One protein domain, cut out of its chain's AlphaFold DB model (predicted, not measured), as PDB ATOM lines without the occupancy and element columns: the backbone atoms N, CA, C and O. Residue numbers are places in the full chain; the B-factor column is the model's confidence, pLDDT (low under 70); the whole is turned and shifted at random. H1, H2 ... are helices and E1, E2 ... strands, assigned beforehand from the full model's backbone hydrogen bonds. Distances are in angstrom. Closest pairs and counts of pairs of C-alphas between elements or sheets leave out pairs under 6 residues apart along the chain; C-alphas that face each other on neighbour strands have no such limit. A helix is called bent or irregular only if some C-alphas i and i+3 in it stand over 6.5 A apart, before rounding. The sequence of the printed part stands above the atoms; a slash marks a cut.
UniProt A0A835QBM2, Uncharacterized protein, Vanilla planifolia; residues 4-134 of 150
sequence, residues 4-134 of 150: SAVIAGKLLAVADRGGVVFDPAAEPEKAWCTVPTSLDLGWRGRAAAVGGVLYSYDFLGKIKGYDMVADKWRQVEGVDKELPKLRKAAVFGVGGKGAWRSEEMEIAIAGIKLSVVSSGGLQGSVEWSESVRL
ATOM      1  N   SER A   4      30.591  12.658  30.016       86.69
ATOM      2  CA  SER A   4      31.642  12.270  30.943       86.69
ATOM      3  C   SER A   4      31.668  13.221  32.130       86.69
ATOM      4  O   SER A   4      31.228  14.367  32.028       86.69
ATOM      5  N   ALA A   5      32.146  12.728  33.267       87.06
ATOM      6  CA  ALA A   5      32.314  13.513  34.482       87.06
ATOM      7  C   ALA A   5      33.414  12.900  35.346       87.06
ATOM      8  O   ALA A   5      33.574  11.679  35.371       87.06
ATOM      9  N   VAL A   6      34.145  13.745  36.070       86.38
ATOM     10  CA  VAL A   6      35.070  13.299  37.112       86.38
ATOM     11  C   VAL A   6      34.380  13.446  38.462       86.38
ATOM     12  O   VAL A   6      33.902  14.534  38.771       86.38
ATOM     13  N   ILE A   7      34.314  12.366  39.239       86.69
ATOM     14  CA  ILE A   7      33.736  12.334  40.590       86.69
ATOM     15  C   ILE A   7      34.567  11.410  41.475       86.69
ATOM     16  O   ILE A   7      34.963  10.328  41.041       86.69
ATOM     17  N   ALA A   8      34.848  11.838  42.709       86.88
ATOM     18  CA  ALA A   8      35.657  11.075  43.668       86.88
ATOM     19  C   ALA A   8      36.995  10.565  43.078       86.88
ATOM     20  O   ALA A   8      37.397   9.426  43.310       86.88
ATOM     21  N   GLY A   9      37.655  11.393  42.260       86.94
ATOM     22  CA  GLY A   9      38.927  11.065  41.603       86.94
ATOM     23  C   GLY A   9      38.834  10.104  40.410       86.94
ATOM     24  O   GLY A   9      39.863   9.781  39.826       86.94
ATOM     25  N   LYS A  10      37.631   9.668  40.016       91.62
ATOM     26  CA  LYS A  10      37.411   8.723  38.909       91.62
ATOM     27  C   LYS A  10      36.750   9.413  37.724       91.62
ATOM     28  O   LYS A  10      35.846  10.225  37.907       91.62
ATOM     29  N   LEU A  11      37.167   9.067  36.507       91.19
ATOM     30  CA  LEU A  11      36.549   9.548  35.271       91.19
ATOM     31  C   LEU A  11      35.479   8.558  34.819       91.19
ATOM     32  O   LEU A  11      35.786   7.421  34.479       91.19
ATOM     33  N   LEU A  12      34.227   8.995  34.773       92.44
ATOM     34  CA  LEU A  12      33.116   8.214  34.243       92.44
ATOM     35  C   LEU A  12      32.794   8.703  32.835       92.44
ATOM     36  O   LEU A  12      32.785   9.910  32.581       92.44
ATOM     37  N   ALA A  13      32.487   7.775  31.934       91.12
ATOM     38  CA  ALA A  13      32.035   8.072  30.584       91.12
ATOM     39  C   ALA A  13      30.882   7.145  30.197       91.12
ATOM     40  O   ALA A  13      30.998   5.923  30.285       91.12
ATOM     41  N   VAL A  14      29.770   7.731  29.752       90.31
ATOM     42  CA  VAL A  14      28.570   6.999  29.332       90.31
ATOM     43  C   VAL A  14      28.090   7.532  27.988       90.31
ATOM     44  O   VAL A  14      27.948   8.739  27.776       90.31
ATOM     45  N   ALA A  15      27.868   6.606  27.061       85.44
ATOM     46  CA  ALA A  15      27.255   6.863  25.767       85.44
ATOM     47  C   ALA A  15      25.736   6.642  25.866       85.44
ATOM     48  O   ALA A  15      25.088   7.141  26.780       85.44
ATOM     49  N   ASP A  16      25.158   5.887  24.935       81.56
ATOM     50  CA  ASP A  16      23.770   5.442  25.060       81.56
ATOM     51  C   ASP A  16      23.638   4.270  26.055       81.56
ATOM     52  O   ASP A  16      22.614   4.164  26.733       81.56
ATOM     53  N   ARG A  17      24.675   3.415  26.148       85.88
ATOM     54  CA  ARG A  17      24.823   2.253  27.047       85.88
ATOM     55  C   ARG A  17      26.285   1.862  27.238       85.88
ATOM     56  O   ARG A  17      27.126   2.234  26.420       85.88
ATOM     57  N   GLY A  18      26.546   1.039  28.252       90.50
ATOM     58  CA  GLY A  18      27.844   0.397  28.465       90.50
ATOM     59  C   GLY A  18      28.874   1.347  29.060       90.50
ATOM     60  O   GLY A  18      30.022   1.358  28.627       90.50
ATOM     61  N   GLY A  19      28.447   2.178  30.009       93.44
ATOM     62  CA  GLY A  19      29.321   3.134  30.665       93.44
ATOM     63  C   GLY A  19      30.580   2.509  31.268       93.44
ATOM     64  O   GLY A  19      30.562   1.397  31.804       93.44
ATOM     65  N   VAL A  20      31.666   3.271  31.220       94.88
ATOM     66  CA  VAL A  20      32.969   2.893  31.770       94.88
ATOM     67  C   VAL A  20      33.419   3.891  32.827       94.88
ATOM     68  O   VAL A  20      33.073   5.075  32.782       94.88
ATOM     69  N   VAL A  21      34.195   3.400  33.783       94.88
ATOM     70  CA  VAL A  21      34.880   4.200  34.792       94.88
ATOM     71  C   VAL A  21      36.375   3.937  34.704       94.88
ATOM     72  O   VAL A  21      36.804   2.788  34.627       94.88
ATOM     73  N   PHE A  22      37.145   5.016  34.723       95.12
ATOM     74  CA  PHE A  22      38.586   5.004  34.873       95.12
ATOM     75  C   PHE A  22      38.974   5.461  36.279       95.12
ATOM     76  O   PHE A  22      38.586   6.550  36.710       95.12
ATOM     77  N   ASP A  23      39.744   4.633  36.976       95.06
ATOM     78  CA  ASP A  23      40.300   4.901  38.296       95.06
ATOM     79  C   ASP A  23      41.831   5.023  38.193       95.06
ATOM     80  O   ASP A  23      42.521   4.004  38.105       95.06
ATOM     81  N   PRO A  24      42.388   6.250  38.193       91.88
ATOM     82  CA  PRO A  24      43.832   6.451  38.081       91.88
ATOM     83  C   PRO A  24      44.609   5.961  39.312       91.88
ATOM     84  O   PRO A  24      45.832   5.859  39.241       91.88
ATOM     85  N   ALA A  25      43.932   5.694  40.435       93.88
ATOM     86  CA  ALA A  25      44.555   5.192  41.657       93.88
ATOM     87  C   ALA A  25      44.586   3.654  41.724       93.88
ATOM     88  O   ALA A  25      45.216   3.095  42.624       93.88
ATOM     89  N   ALA A  26      43.911   2.964  40.801       93.38
ATOM     90  CA  ALA A  26      43.932   1.511  40.718       93.38
ATOM     91  C   ALA A  26      45.201   0.993  40.016       93.38
ATOM     92  O   ALA A  26      45.899   1.715  39.304       93.38
ATOM     93  N   GLU A  27      45.488  -0.300  40.188       94.06
ATOM     94  CA  GLU A  27      46.515  -0.989  39.399       94.06
ATOM     95  C   GLU A  27      46.203  -0.871  37.893       94.06
ATOM     96  O   GLU A  27      45.027  -0.925  37.526       94.06
ATOM     97  N   PRO A  28      47.210  -0.779  37.000       89.50
ATOM     98  CA  PRO A  28      46.988  -0.528  35.571       89.50
ATOM     99  C   PRO A  28      45.980  -1.472  34.897       89.50
ATOM    100  O   PRO A  28      45.166  -1.034  34.088       89.50
ATOM    101  N   GLU A  29      45.988  -2.754  35.264       91.56
ATOM    102  CA  GLU A  29      45.084  -3.778  34.715       91.56
ATOM    103  C   GLU A  29      43.631  -3.638  35.203       91.56
ATOM    104  O   GLU A  29      42.710  -4.152  34.573       91.56
ATOM    105  N   LYS A  30      43.420  -2.931  36.317       91.81
ATOM    106  CA  LYS A  30      42.115  -2.688  36.955       91.81
ATOM    107  C   LYS A  30      41.679  -1.227  36.847       91.81
ATOM    108  O   LYS A  30      40.666  -0.845  37.428       91.81
ATOM    109  N   ALA A  31      42.440  -0.410  36.118       93.94
ATOM    110  CA  ALA A  31      42.173   1.012  35.983       93.94
ATOM    111  C   ALA A  31      40.867   1.287  35.233       93.94
ATOM    112  O   ALA A  31      40.269   2.334  35.443       93.94
ATOM    113  N   TRP A  32      40.397   0.356  34.398       95.88
ATOM    114  CA  TRP A  32      39.124   0.460  33.690       95.88
ATOM    115  C   TRP A  32      38.131  -0.599  34.166       95.88
ATOM    116  O   TRP A  32      38.419  -1.793  34.117       95.88
ATOM    117  N   CYS A  33      36.932  -0.158  34.539       95.00
ATOM    118  CA  CYS A  33      35.803  -1.019  34.890       95.00
ATOM    119  C   CYS A  33      34.520  -0.532  34.209       95.00
ATOM    120  O   CYS A  33      34.448   0.580  33.682       95.00
ATOM    121  N   THR A  34      33.471  -1.351  34.255       94.94
ATOM    122  CA  THR A  34      32.119  -0.903  33.919       94.94
ATOM    123  C   THR A  34      31.528  -0.079  35.061       94.94
ATOM    124  O   THR A  34      31.805  -0.317  36.238       94.94
ATOM    125  N   VAL A  35      30.696   0.904  34.722       93.69
ATOM    126  CA  VAL A  35      29.899   1.621  35.726       93.69
ATOM    127  C   VAL A  35      28.770   0.731  36.274       93.69
ATOM    128  O   VAL A  35      28.360  -0.222  35.602       93.69
ATOM    129  N   PRO A  36      28.206   1.049  37.456       93.19
ATOM    130  CA  PRO A  36      27.004   0.383  37.955       93.19
ATOM    131  C   PRO A  36      25.843   0.428  36.952       93.19
ATOM    132  O   PRO A  36      25.623   1.426  36.262       93.19
ATOM    133  N   THR A  37      25.053  -0.646  36.886       93.94
ATOM    134  CA  THR A  37      23.935  -0.766  35.932       93.94
ATOM    135  C   THR A  37      22.871   0.318  36.129       93.94
ATOM    136  O   THR A  37      22.345   0.862  35.163       93.94
ATOM    137  N   SER A  38      22.556   0.660  37.374       94.06
ATOM    138  CA  SER A  38      21.643   1.744  37.767       94.06
ATOM    139  C   SER A  38      22.099   3.110  37.238       94.06
ATOM    140  O   SER A  38      21.292   3.867  36.684       94.06
ATOM    141  N   LEU A  39      23.398   3.402  37.343       93.62
ATOM    142  CA  LEU A  39      24.030   4.585  36.770       93.62
ATOM    143  C   LEU A  39      23.868   4.603  35.241       93.62
ATOM    144  O   LEU A  39      23.324   5.574  34.711       93.62
ATOM    145  N   ASP A  40      24.234   3.519  34.547       93.00
ATOM    146  CA  ASP A  40      24.109   3.395  33.082       93.00
ATOM    147  C   ASP A  40      22.653   3.533  32.589       93.00
ATOM    148  O   ASP A  40      22.367   4.145  31.559       93.00
ATOM    149  N   LEU A  41      21.681   2.990  33.325       91.19
ATOM    150  CA  LEU A  41      20.247   3.066  33.002       91.19
ATOM    151  C   LEU A  41      19.657   4.472  33.112       91.19
ATOM    152  O   LEU A  41      18.748   4.816  32.335       91.19
ATOM    153  N   GLY A  42      20.154   5.276  34.047       90.25
ATOM    154  CA  GLY A  42      19.588   6.588  34.344       90.25
ATOM    155  C   GLY A  42      20.351   7.789  33.788       90.25
ATOM    156  O   GLY A  42      19.763   8.870  33.759       90.25
ATOM    157  N   TRP A  43      21.586   7.628  33.306       90.19
ATOM    158  CA  TRP A  43      22.361   8.723  32.711       90.19
ATOM    159  C   TRP A  43      21.760   9.135  31.354       90.19
ATOM    160  O   TRP A  43      21.522   8.293  30.488       90.19
ATOM    161  N   ARG A  44      21.461  10.431  31.150       83.31
ATOM    162  CA  ARG A  44      20.719  10.917  29.962       83.31
ATOM    163  C   ARG A  44      21.365  12.065  29.192       83.31
ATOM    164  O   ARG A  44      20.663  12.833  28.539       83.31
ATOM    165  N   GLY A  45      22.691  12.119  29.161       79.62
ATOM    166  CA  GLY A  45      23.411  13.081  28.342       79.62
ATOM    167  C   GLY A  45      24.634  13.645  29.027       79.62
ATOM    168  O   GLY A  45      25.448  12.914  29.571       79.62
ATOM    169  N   ARG A  46      24.778  14.965  28.999       80.50
ATOM    170  CA  ARG A  46      25.882  15.641  29.686       80.50
ATOM    171  C   ARG A  46      25.723  15.496  31.197       80.50
ATOM    172  O   ARG A  46      24.599  15.385  31.695       80.50
ATOM    173  N   ALA A  47      26.844  15.488  31.907       82.25
ATOM    174  CA  ALA A  47      26.844  15.353  33.352       82.25
ATOM    175  C   ALA A  47      27.948  16.172  34.017       82.25
ATOM    176  O   ALA A  47      28.896  16.600  33.360       82.25
ATOM    177  N   ALA A  48      27.798  16.378  35.319       82.31
ATOM    178  CA  ALA A  48      28.766  17.039  36.175       82.31
ATOM    179  C   ALA A  48      28.683  16.503  37.592       82.31
ATOM    180  O   ALA A  48      27.599  16.180  38.066       82.31
ATOM    181  N   ALA A  49      29.814  16.468  38.276       80.25
ATOM    182  CA  ALA A  49      29.866  16.139  39.688       80.25
ATOM    183  C   ALA A  49      29.857  17.422  40.519       80.25
ATOM    184  O   ALA A  49      30.587  18.366  40.204       80.25
ATOM    185  N   VAL A  50      29.010  17.468  41.545       75.19
ATOM    186  CA  VAL A  50      28.955  18.571  42.509       75.19
ATOM    187  C   VAL A  50      28.651  18.002  43.891       75.19
ATOM    188  O   VAL A  50      27.585  17.422  44.098       75.19
ATOM    189  N   GLY A  51      29.566  18.183  44.841       75.25
ATOM    190  CA  GLY A  51      29.381  17.733  46.222       75.25
ATOM    191  C   GLY A  51      29.226  16.216  46.330       75.25
ATOM    192  O   GLY A  51      28.376  15.746  47.084       75.25
ATOM    193  N   GLY A  52      29.972  15.452  45.528       80.00
ATOM    194  CA  GLY A  52      29.893  13.989  45.500       80.00
ATOM    195  C   GLY A  52      28.603  13.418  44.892       80.00
ATOM    196  O   GLY A  52      28.353  12.219  45.010       80.00
ATOM    197  N   VAL A  53      27.792  14.242  44.221       85.00
ATOM    198  CA  VAL A  53      26.604  13.807  43.472       85.00
ATOM    199  C   VAL A  53      26.827  14.067  41.988       85.00
ATOM    200  O   VAL A  53      27.218  15.164  41.585       85.00
ATOM    201  N   LEU A  54      26.552  13.063  41.157       88.25
ATOM    202  CA  LEU A  54      26.651  13.186  39.706       88.25
ATOM    203  C   LEU A  54      25.314  13.669  39.135       88.25
ATOM    204  O   LEU A  54      24.333  12.934  39.106       88.25
ATOM    205  N   TYR A  55      25.271  14.891  38.631       85.75
ATOM    206  CA  TYR A  55      24.097  15.468  37.995       85.75
ATOM    207  C   TYR A  55      24.114  15.247  36.491       85.75
ATOM    208  O   TYR A  55      25.125  15.470  35.838       85.75
ATOM    209  N   SER A  56      22.973  14.872  35.924       86.62
ATOM    210  CA  SER A  56      22.740  14.810  34.481       86.62
ATOM    211  C   SER A  56      21.375  15.406  34.171       86.62
ATOM    212  O   SER A  56      20.471  15.377  35.008       86.62
ATOM    213  N   TYR A  57      21.212  15.955  32.973       81.00
ATOM    214  CA  TYR A  57      19.920  16.439  32.508       81.00
ATOM    215  C   TYR A  57      19.521  15.748  31.207       81.00
ATOM    216  O   TYR A  57      20.371  15.412  30.382       81.00
ATOM    217  N   ASP A  58      18.222  15.505  31.048       77.62
ATOM    218  CA  ASP A  58      17.673  14.905  29.833       77.62
ATOM    219  C   ASP A  58      17.387  15.955  28.744       77.62
ATOM    220  O   ASP A  58      17.503  17.161  28.948       77.62
ATOM    221  N   PHE A  59      16.972  15.506  27.559       73.38
ATOM    222  CA  PHE A  59      16.647  16.392  26.435       73.38
ATOM    223  C   PHE A  59      15.463  17.347  26.703       73.38
ATOM    224  O   PHE A  59      15.271  18.304  25.950       73.38
ATOM    225  N   LEU A  60      14.669  17.108  27.754       77.31
ATOM    226  CA  LEU A  60      13.597  18.006  28.198       77.31
ATOM    227  C   LEU A  60      14.107  19.073  29.183       77.31
ATOM    228  O   LEU A  60      13.359  19.992  29.526       77.31
ATOM    229  N   GLY A  61      15.370  18.973  29.602       74.12
ATOM    230  CA  GLY A  61      16.019  19.846  30.571       74.12
ATOM    231  C   GLY A  61      15.710  19.503  32.022       74.12
ATOM    232  O   GLY A  61      15.970  20.332  32.893       74.12
ATOM    233  N   LYS A  62      15.172  18.306  32.301       80.19
ATOM    234  CA  LYS A  62      14.982  17.838  33.678       80.19
ATOM    235  C   LYS A  62      16.314  17.386  34.247       80.19
ATOM    236  O   LYS A  62      16.969  16.527  33.663       80.19
ATOM    237  N   ILE A  63      16.673  17.921  35.407       83.75
ATOM    238  CA  ILE A  63      17.916  17.586  36.101       83.75
ATOM    239  C   ILE A  63      17.658  16.426  37.067       83.75
ATOM    240  O   ILE A  63      16.666  16.411  37.803       83.75
ATOM    241  N   LYS A  64      18.562  15.450  37.078       88.81
ATOM    242  CA  LYS A  64      18.629  14.376  38.071       88.81
ATOM    243  C   LYS A  64      20.018  14.348  38.688       88.81
ATOM    244  O   LYS A  64      20.993  14.559  37.974       88.81
ATOM    245  N   GLY A  65      20.101  14.056  39.976       90.44
ATOM    246  CA  GLY A  65      21.351  13.726  40.652       90.44
ATOM    247  C   GLY A  65      21.422  12.232  40.938       90.44
ATOM    248  O   GLY A  65      20.419  11.612  41.291       90.44
ATOM    249  N   TYR A  66      22.599  11.659  40.758       91.50
ATOM    250  CA  TYR A  66      22.917  10.289  41.099       91.50
ATOM    251  C   TYR A  66      23.698  10.254  42.403       91.50
ATOM    252  O   TYR A  66      24.802  10.795  42.502       91.50
ATOM    253  N   ASP A  67      23.097   9.613  43.394       86.50
ATOM    254  CA  ASP A  67      23.711   9.332  44.681       86.50
ATOM    255  C   ASP A  67      24.534   8.046  44.548       86.50
ATOM    256  O   ASP A  67      23.974   6.954  44.421       86.50
ATOM    257  N   MET A  68      25.861   8.193  44.547       83.31
ATOM    258  CA  MET A  68      26.806   7.081  44.406       83.31
ATOM    259  C   MET A  68      26.731   6.089  45.574       83.31
ATOM    260  O   MET A  68      27.093   4.929  45.401       83.31
ATOM    261  N   VAL A  69      26.274   6.528  46.752       85.44
ATOM    262  CA  VAL A  69      26.167   5.682  47.949       85.44
ATOM    263  C   VAL A  69      24.859   4.901  47.923       85.44
ATOM    264  O   VAL A  69      24.846   3.698  48.169       85.44
ATOM    265  N   ALA A  70      23.750   5.573  47.605       87.44
ATOM    266  CA  ALA A  70      22.436   4.932  47.525       87.44
ATOM    267  C   ALA A  70      22.189   4.184  46.204       87.44
ATOM    268  O   ALA A  70      21.147   3.535  46.076       87.44
ATOM    269  N   ASP A  71      23.101   4.307  45.236       90.56
ATOM    270  CA  ASP A  71      23.049   3.706  43.898       90.56
ATOM    271  C   ASP A  71      21.768   4.070  43.121       90.56
ATOM    272  O   ASP A  71      21.111   3.239  42.488       90.56
ATOM    273  N   LYS A  72      21.337   5.337  43.237       91.94
ATOM    274  CA  LYS A  72      20.023   5.791  42.754       91.94
ATOM    275  C   LYS A  72      20.047   7.184  42.145       91.94
ATOM    276  O   LYS A  72      20.601   8.129  42.699       91.94
ATOM    277  N   TRP A  73      19.304   7.320  41.047       92.00
ATOM    278  CA  TRP A  73      18.945   8.611  40.465       92.00
ATOM    279  C   TRP A  73      17.750   9.223  41.192       92.00
ATOM    280  O   TRP A  73      16.718   8.572  41.366       92.00
ATOM    281  N   ARG A  74      17.856  10.504  41.536       90.88
ATOM    282  CA  ARG A  74      16.779  11.306  42.119       90.88
ATOM    283  C   ARG A  74      16.565  12.550  41.276       90.88
ATOM    284  O   ARG A  74      17.518  13.154  40.789       90.88
ATOM    285  N   GLN A  75      15.308  12.917  41.065       88.44
ATOM    286  CA  GLN A  75      14.990  14.152  40.359       88.44
ATOM    287  C   GLN A  75      15.336  15.350  41.246       88.44
ATOM    288  O   GLN A  75      15.092  15.312  42.449       88.44
ATOM    289  N   VAL A  76      15.912  16.390  40.642       85.12
ATOM    290  CA  VAL A  76      16.142  17.664  41.324       85.12
ATOM    291  C   VAL A  76      14.850  18.474  41.273       85.12
ATOM    292  O   VAL A  76      14.319  18.759  40.196       85.12
ATOM    293  N   GLU A  77      14.330  18.819  42.442       81.94
ATOM    294  CA  GLU A  77      13.197  19.722  42.605       81.94
ATOM    295  C   GLU A  77      13.641  21.184  42.434       81.94
ATOM    296  O   GLU A  77      14.801  21.530  42.653       81.94
ATOM    297  N   GLY A  78      12.714  22.050  42.014       72.06
ATOM    298  CA  GLY A  78      12.993  23.467  41.731       72.06
ATOM    299  C   GLY A  78      13.322  23.764  40.264       72.06
ATOM    300  O   GLY A  78      13.254  24.921  39.850       72.06
ATOM    301  N   VAL A  79      13.571  22.739  39.442       69.19
ATOM    302  CA  VAL A  79      13.627  22.873  37.975       69.19
ATOM    303  C   VAL A  79      12.272  23.360  37.459       69.19
ATOM    304  O   VAL A  79      11.240  22.800  37.825       69.19
ATOM    305  N   ASP A  80      12.287  24.418  36.645       64.69
ATOM    306  CA  ASP A  80      11.127  25.159  36.102       64.69
ATOM    307  C   ASP A  80      10.516  26.214  37.031       64.69
ATOM    308  O   ASP A  80       9.621  26.946  36.606       64.69
ATOM    309  N   LYS A  81      10.996  26.321  38.274       69.88
ATOM    310  CA  LYS A  81      10.588  27.372  39.220       69.88
ATOM    311  C   LYS A  81      11.751  28.299  39.552       69.88
ATOM    312  O   LYS A  81      11.666  29.496  39.319       69.88
ATOM    313  N   GLU A  82      12.834  27.719  40.058       67.00
ATOM    314  CA  GLU A  82      14.031  28.431  40.516       67.00
ATOM    315  C   GLU A  82      15.259  28.095  39.667       67.00
ATOM    316  O   GLU A  82      16.130  28.943  39.494       67.00
ATOM    317  N   LEU A  83      15.324  26.884  39.099       63.62
ATOM    318  CA  LEU A  83      16.401  26.462  38.205       63.62
ATOM    319  C   LEU A  83      15.958  26.536  36.733       63.62
ATOM    320  O   LEU A  83      14.861  26.069  36.397       63.62
ATOM    321  N   PRO A  84      16.807  27.059  35.832       63.78
ATOM    322  CA  PRO A  84      16.495  27.131  34.409       63.78
ATOM    323  C   PRO A  84      16.498  25.747  33.742       63.78
ATOM    324  O   PRO A  84      17.267  24.857  34.107       63.78
ATOM    325  N   LYS A  85      15.684  25.582  32.688       67.31
ATOM    326  CA  LYS A  85      15.729  24.389  31.824       67.31
ATOM    327  C   LYS A  85      17.036  24.337  31.045       67.31
ATOM    328  O   LYS A  85      17.323  25.218  30.233       67.31
ATOM    329  N   LEU A  86      17.781  23.250  31.208       63.44
ATOM    330  CA  LEU A  86      19.049  23.040  30.513       63.44
ATOM    331  C   LEU A  86      18.810  22.297  29.192       63.44
ATOM    332  O   LEU A  86      18.506  21.113  29.197       63.44
ATOM    333  N   ARG A  87      18.933  22.969  28.039       56.72
ATOM    334  CA  ARG A  87      18.783  22.307  26.719       56.72
ATOM    335  C   ARG A  87      20.102  22.075  25.978       56.72
ATOM    336  O   ARG A  87      20.205  21.114  25.222       56.72
ATOM    337  N   LYS A  88      21.115  22.923  26.205       57.56
ATOM    338  CA  LYS A  88      22.461  22.828  25.592       57.56
ATOM    339  C   LYS A  88      23.590  23.228  26.555       57.56
ATOM    340  O   LYS A  88      24.659  23.675  26.138       57.56
ATOM    341  N   ALA A  89      23.366  23.028  27.849       54.66
ATOM    342  CA  ALA A  89      24.288  23.405  28.910       54.66
ATOM    343  C   ALA A  89      25.506  22.475  29.009       54.66
ATOM    344  O   ALA A  89      25.422  21.276  28.740       54.66
ATOM    345  N   ALA A  90      26.644  22.999  29.436       54.53
ATOM    346  CA  ALA A  90      27.659  22.192  30.089       54.53
ATOM    347  C   ALA A  90      27.567  22.498  31.572       54.53
ATOM    348  O   ALA A  90      27.643  23.668  31.923       54.53
ATOM    349  N   VAL A  91      27.363  21.475  32.395       56.81
ATOM    350  CA  VAL A  91      27.399  21.627  33.847       56.81
ATOM    351  C   VAL A  91      28.839  21.354  34.271       56.81
ATOM    352  O   VAL A  91      29.464  20.433  33.745       56.81
ATOM    353  N   PHE A  92      29.393  22.163  35.165       56.03
ATOM    354  CA  PHE A  92      30.665  21.860  35.811       56.03
ATOM    355  C   PHE A  92      30.644  22.335  37.255       56.03
ATOM    356  O   PHE A  92      30.187  23.443  37.509       56.03
ATOM    357  N   GLY A  93      31.096  21.486  38.175       53.53
ATOM    358  CA  GLY A  93      31.228  21.802  39.593       53.53
ATOM    359  C   GLY A  93      32.541  22.513  39.888       53.53
ATOM    360  O   GLY A  93      33.589  21.959  39.596       53.53
ATOM    361  N   VAL A  94      32.512  23.702  40.491       48.41
ATOM    362  CA  VAL A  94      33.687  24.301  41.155       48.41
ATOM    363  C   VAL A  94      33.273  24.702  42.563       48.41
ATOM    364  O   VAL A  94      32.432  25.587  42.727       48.41
ATOM    365  N   GLY A  95      33.808  24.027  43.586       47.03
ATOM    366  CA  GLY A  95      33.514  24.338  44.992       47.03
ATOM    367  C   GLY A  95      32.017  24.340  45.335       47.03
ATOM    368  O   GLY A  95      31.561  25.208  46.074       47.03
ATOM    369  N   GLY A  96      31.237  23.429  44.741       48.19
ATOM    370  CA  GLY A  96      29.785  23.346  44.951       48.19
ATOM    371  C   GLY A  96      28.917  24.192  44.008       48.19
ATOM    372  O   GLY A  96      27.705  24.204  44.183       48.19
ATOM    373  N   LYS A  97      29.494  24.891  43.019       49.16
ATOM    374  CA  LYS A  97      28.777  25.787  42.083       49.16
ATOM    375  C   LYS A  97      28.726  25.202  40.668       49.16
ATOM    376  O   LYS A  97      29.713  24.612  40.244       49.16
ATOM    377  N   GLY A  98      27.613  25.383  39.945       50.81
ATOM    378  CA  GLY A  98      27.360  24.797  38.618       50.81
ATOM    379  C   GLY A  98      27.041  25.811  37.511       50.81
ATOM    380  O   GLY A  98      26.055  26.524  37.620       50.81
ATOM    381  N   ALA A  99      27.801  25.833  36.410       51.97
ATOM    382  CA  ALA A  99      27.560  26.731  35.264       51.97
ATOM    383  C   ALA A  99      26.690  26.112  34.143       51.97
ATOM    384  O   ALA A  99      26.460  24.905  34.142       51.97
ATOM    385  N   TRP A 100      26.228  26.909  33.163       55.44
ATOM    386  CA  TRP A 100      25.523  26.413  31.964       55.44
ATOM    387  C   TRP A 100      25.619  27.350  30.750       55.44
ATOM    388  O   TRP A 100      25.538  28.556  30.875       55.44
ATOM    389  N   ARG A 101      25.651  26.813  29.524       55.72
ATOM    390  CA  ARG A 101      25.709  27.614  28.281       55.72
ATOM    391  C   ARG A 101      24.364  27.719  27.539       55.72
ATOM    392  O   ARG A 101      23.626  26.736  27.468       55.72
ATOM    393  N   SER A 102      24.122  28.890  26.931       51.12
ATOM    394  CA  SER A 102      23.005  29.233  26.029       51.12
ATOM    395  C   SER A 102      23.447  29.335  24.547       51.12
ATOM    396  O   SER A 102      24.640  29.342  24.242       51.12
ATOM    397  N   GLU A 103      22.487  29.351  23.615       53.12
ATOM    398  CA  GLU A 103      22.655  29.107  22.168       53.12
ATOM    399  C   GLU A 103      23.339  30.200  21.337       53.12
ATOM    400  O   GLU A 103      23.779  29.904  20.228       53.12
ATOM    401  N   GLU A 104      23.524  31.415  21.841       56.19
ATOM    402  CA  GLU A 104      23.991  32.527  21.004       56.19
ATOM    403  C   GLU A 104      25.126  33.293  21.660       56.19
ATOM    404  O   GLU A 104      24.875  34.167  22.473       56.19
ATOM    405  N   MET A 105      26.378  32.968  21.304       65.00
ATOM    406  CA  MET A 105      27.591  33.757  21.622       65.00
ATOM    407  C   MET A 105      27.731  34.220  23.090       65.00
ATOM    408  O   MET A 105      28.546  35.081  23.400       65.00
ATOM    409  N   GLU A 106      26.969  33.615  23.993       66.38
ATOM    410  CA  GLU A 106      26.791  34.018  25.374       66.38
ATOM    411  C   GLU A 106      27.048  32.792  26.239       66.38
ATOM    412  O   GLU A 106      26.350  31.771  26.182       66.38
ATOM    413  N   ILE A 107      28.125  32.876  27.008       67.62
ATOM    414  CA  ILE A 107      28.387  31.940  28.084       67.62
ATOM    415  C   ILE A 107      27.655  32.497  29.293       67.62
ATOM    416  O   ILE A 107      28.071  33.504  29.854       67.62
ATOM    417  N   ALA A 108      26.560  31.850  29.675       65.06
ATOM    418  CA  ALA A 108      25.993  32.056  30.992       65.06
ATOM    419  C   ALA A 108      26.794  31.231  32.015       65.06
ATOM    420  O   ALA A 108      27.377  30.190  31.706       65.06
ATOM    421  N   ILE A 109      26.889  31.724  33.234       68.69
ATOM    422  CA  ILE A 109      27.484  31.034  34.374       68.69
ATOM    423  C   ILE A 109      26.581  31.339  35.551       68.69
ATOM    424  O   ILE A 109      25.988  32.411  35.627       68.69
ATOM    425  N   ALA A 110      26.453  30.402  36.472       67.62
ATOM    426  CA  ALA A 110      25.701  30.660  37.675       67.62
ATOM    427  C   ALA A 110      26.242  29.869  38.851       67.62
ATOM    428  O   ALA A 110      26.932  28.861  38.702       67.62
ATOM    429  N   GLY A 111      25.920  30.353  40.039       67.75
ATOM    430  CA  GLY A 111      26.017  29.583  41.260       67.75
ATOM    431  C   GLY A 111      24.710  28.848  41.444       67.75
ATOM    432  O   GLY A 111      23.680  29.478  41.646       67.75
ATOM    433  N   ILE A 112      24.751  27.523  41.386       71.62
ATOM    434  CA  ILE A 112      23.630  26.692  41.811       71.62
ATOM    435  C   ILE A 112      23.985  26.136  43.175       71.62
ATOM    436  O   ILE A 112      25.005  25.464  43.310       71.62
ATOM    437  N   LYS A 113      23.120  26.370  44.157       74.31
ATOM    438  CA  LYS A 113      23.164  25.655  45.424       74.31
ATOM    439  C   LYS A 113      22.334  24.394  45.293       74.31
ATOM    440  O   LYS A 113      21.182  24.454  44.875       74.31
ATOM    441  N   LEU A 114      22.919  23.263  45.666       74.50
ATOM    442  CA  LEU A 114      22.248  21.971  45.714       74.50
ATOM    443  C   LEU A 114      22.249  21.485  47.159       74.50
ATOM    444  O   LEU A 114      23.240  21.626  47.873       74.50
ATOM    445  N   SER A 115      21.123  20.942  47.599       73.25
ATOM    446  CA  SER A 115      20.955  20.425  48.952       73.25
ATOM    447  C   SER A 115      20.141  19.140  48.939       73.25
ATOM    448  O   SER A 115      19.214  18.976  48.144       73.25
ATOM    449  N   VAL A 116      20.510  18.222  49.827       74.12
ATOM    450  CA  VAL A 116      19.718  17.028  50.116       74.12
ATOM    451  C   VAL A 116      18.713  17.409  51.197       74.12
ATOM    452  O   VAL A 116      19.104  17.870  52.270       74.12
ATOM    453  N   VAL A 117      17.421  17.241  50.926       79.94
ATOM    454  CA  VAL A 117      16.371  17.484  51.928       79.94
ATOM    455  C   VAL A 117      16.223  16.272  52.851       79.94
ATOM    456  O   VAL A 117      16.625  15.164  52.505       79.94
ATOM    457  N   SER A 118      15.621  16.449  54.030       75.44
ATOM    458  CA  SER A 118      15.482  15.390  55.049       75.44
ATOM    459  C   SER A 118      14.731  14.138  54.571       75.44
ATOM    460  O   SER A 118      14.960  13.050  55.089       75.44
ATOM    461  N   SER A 119      13.881  14.261  53.547       77.94
ATOM    462  CA  SER A 119      13.218  13.136  52.867       77.94
ATOM    463  C   SER A 119      14.137  12.358  51.908       77.94
ATOM    464  O   SER A 119      13.715  11.381  51.288       77.94
ATOM    465  N   GLY A 120      15.387  12.794  51.744       72.69
ATOM    466  CA  GLY A 120      16.347  12.288  50.768       72.69
ATOM    467  C   GLY A 120      16.145  12.830  49.347       72.69
ATOM    468  O   GLY A 120      16.816  12.375  48.424       72.69
ATOM    469  N   GLY A 121      15.214  13.756  49.120       80.00
ATOM    470  CA  GLY A 121      15.102  14.463  47.840       80.00
ATOM    471  C   GLY A 121      16.323  15.349  47.552       80.00
ATOM    472  O   GLY A 121      17.096  15.670  48.454       80.00
ATOM    473  N   LEU A 122      16.479  15.764  46.293       82.94
ATOM    474  CA  LEU A 122      17.456  16.778  45.891       82.94
ATOM    475  C   LEU A 122      16.712  18.065  45.552       82.94
ATOM    476  O   LEU A 122      15.816  18.047  44.711       82.94
ATOM    477  N   GLN A 123      17.102  19.174  46.165       81.06
ATOM    478  CA  GLN A 123      16.572  20.502  45.871       81.06
ATOM    479  C   GLN A 123      17.711  21.416  45.431       81.06
ATOM    480  O   GLN A 123      18.810  21.349  45.989       81.06
ATOM    481  N   GLY A 124      17.447  22.284  44.455       74.75
ATOM    482  CA  GLY A 124      18.405  23.306  44.061       74.75
ATOM    483  C   GLY A 124      17.792  24.674  43.817       74.75
ATOM    484  O   GLY A 124      16.621  24.780  43.462       74.75
ATOM    485  N   SER A 125      18.624  25.701  43.970       73.62
ATOM    486  CA  SER A 125      18.285  27.108  43.741       73.62
ATOM    487  C   SER A 125      19.450  27.838  43.067       73.62
ATOM    488  O   SER A 125      20.614  27.490  43.282       73.62
ATOM    489  N   VAL A 126      19.161  28.870  42.270       74.12
ATOM    490  CA  VAL A 126      20.196  29.763  41.720       74.12
ATOM    491  C   VAL A 126      20.558  30.811  42.773       74.12
ATOM    492  O   VAL A 126      19.695  31.553  43.227       74.12
ATOM    493  N   GLU A 127      21.829  30.877  43.165       75.75
ATOM    494  CA  GLU A 127      22.351  31.906  44.076       75.75
ATOM    495  C   GLU A 127      22.751  33.180  43.331       75.75
ATOM    496  O   GLU A 127      22.567  34.287  43.825       75.75
ATOM    497  N   TRP A 128      23.310  33.023  42.134       75.62
ATOM    498  CA  TRP A 128      23.692  34.122  41.255       75.62
ATOM    499  C   TRP A 128      23.768  33.611  39.824       75.62
ATOM    500  O   TRP A 128      23.997  32.423  39.607       75.62
ATOM    501  N   SER A 129      23.621  34.506  38.854       73.44
ATOM    502  CA  SER A 129      23.868  34.213  37.445       73.44
ATOM    503  C   SER A 129      24.520  35.405  36.766       73.44
ATOM    504  O   SER A 129      24.075  36.535  36.950       73.44
ATOM    505  N   GLU A 130      25.520  35.137  35.943       73.62
ATOM    506  CA  GLU A 130      26.183  36.106  35.082       73.62
ATOM    507  C   GLU A 130      26.187  35.594  33.649       73.62
ATOM    508  O   GLU A 130      26.072  34.393  33.388       73.62
ATOM    509  N   SER A 131      26.344  36.506  32.699       74.06
ATOM    510  CA  SER A 131      26.551  36.127  31.317       74.06
ATOM    511  C   SER A 131      27.634  36.966  30.665       74.06
ATOM    512  O   SER A 131      27.753  38.173  30.871       74.06
ATOM    513  N   VAL A 132      28.462  36.291  29.877       71.06
ATOM    514  CA  VAL A 132      29.541  36.897  29.110       71.06
ATOM    515  C   VAL A 132      29.262  36.647  27.643       71.06
ATOM    516  O   VAL A 132      29.228  35.502  27.185       71.06
ATOM    517  N   ARG A 133      29.106  37.730  26.884       72.94
ATOM    518  CA  ARG A 133      29.115  37.659  25.425       72.94
ATOM    519  C   ARG A 133      30.551  37.570  24.942       72.94
ATOM    520  O   ARG A 133      31.335  38.494  25.141       72.94
ATOM    521  N   LEU A 134      30.892  36.457  24.306       66.69
ATOM    522  CA  LEU A 134      32.196  36.291  23.690       66.69
ATOM    523  C   LEU A 134      32.150  36.770  22.233       66.69
ATOM    524  O   LEU A 134      31.247  36.371  21.492       66.69
TER     525      LEU A 134
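Overview. This is residues 4 to 134 of the 150 residues of an uncharacterized protein of Vanilla planifolia (UniProt A0A835QBM2). A six-stranded sheet, E5 E6 E7 E8 E10 E9, folds back on itself like part of a barrel, open between its edge strands E5 and E9. A smaller sheet, E1 E2 E3 E4, meets it edge to edge where E1 comes alongside E5, and the short helix H1 sits between the two sheets; at the far end the long hairpin E9 and E10 makes one wall. The printed part has 131 residues, in the order E1 E2 E3 E4 H1 E5 E6 E7 E8 E9 E10; the larger sheet is mixed, the smaller antiparallel. The class is mostly strand, though named elements hold only 64 residues. The whole is compact, with a radius of gyration of the C-alphas of 15.1 A and spans of 45 by 39 by 27 A.

Arrangement. E1, residues 4 to 7, and E2, residues 10 to 14, form a hairpin; N 5 and O 12 are 3.0 A apart. E3, residues 20 to 22, and E4, residues 32 to 34, complete a meander, each strand the antiparallel neighbour of the one before; N 11 and O 22 are 2.9 A apart, N 21 and O 33 2.8 A. H1, residues 37 to 42, only grazes this sheet with residues 39 to 41; its O i to N i+4 pairs are within hydrogen-bond range. E5, residues 47 to 50, E6, residues 53 to 57, E7, residues 63 to 67, and E8, residues 72 to 77, form a second meander, with N 48 and O 55 at 2.9 A, N 56 and O 64 at 2.9 A, and N 65 and O 74 at 2.9 A. The closest C-alphas of E1 and E5, Ala 5 and Ala 48, are 5.3 A apart. H1 is on this sheet at a height of 9.5 A, only just over E7 and E8, with three C-alphas falling on each. E10, residues 122 to 133, is parallel to E8, with N 77 and O 122 at 2.8 A. E9, residues 106 to 116, forms a hairpin with E10, with N 109 and O 130 at 2.8 A. In this folded sheet, bent back into two leaves, E5 E6 E7 face E10 E9, with E8 as the hinge.

Along the chain. E1 begins at C-alpha 4 (31.642, 12.270, 30.943). E8 measures 15.5 A from first to last C-alpha, E9 30.8 A and E10 31.5 A. E10 bends by 58 degrees at residue 127 and ends at C-alpha 133 (29.115, 37.659, 25.425).

Size, cuts and confidence. The C-alphas of Glu 29 and Lys 81, the two farthest apart, are 46.7 A apart. The printed part has no cut. The link from E8 to E9, residues 78 to 105, is long. Mean pLDDT of the printed part is 78.2; residues 79 to 111 and 134 are under 70.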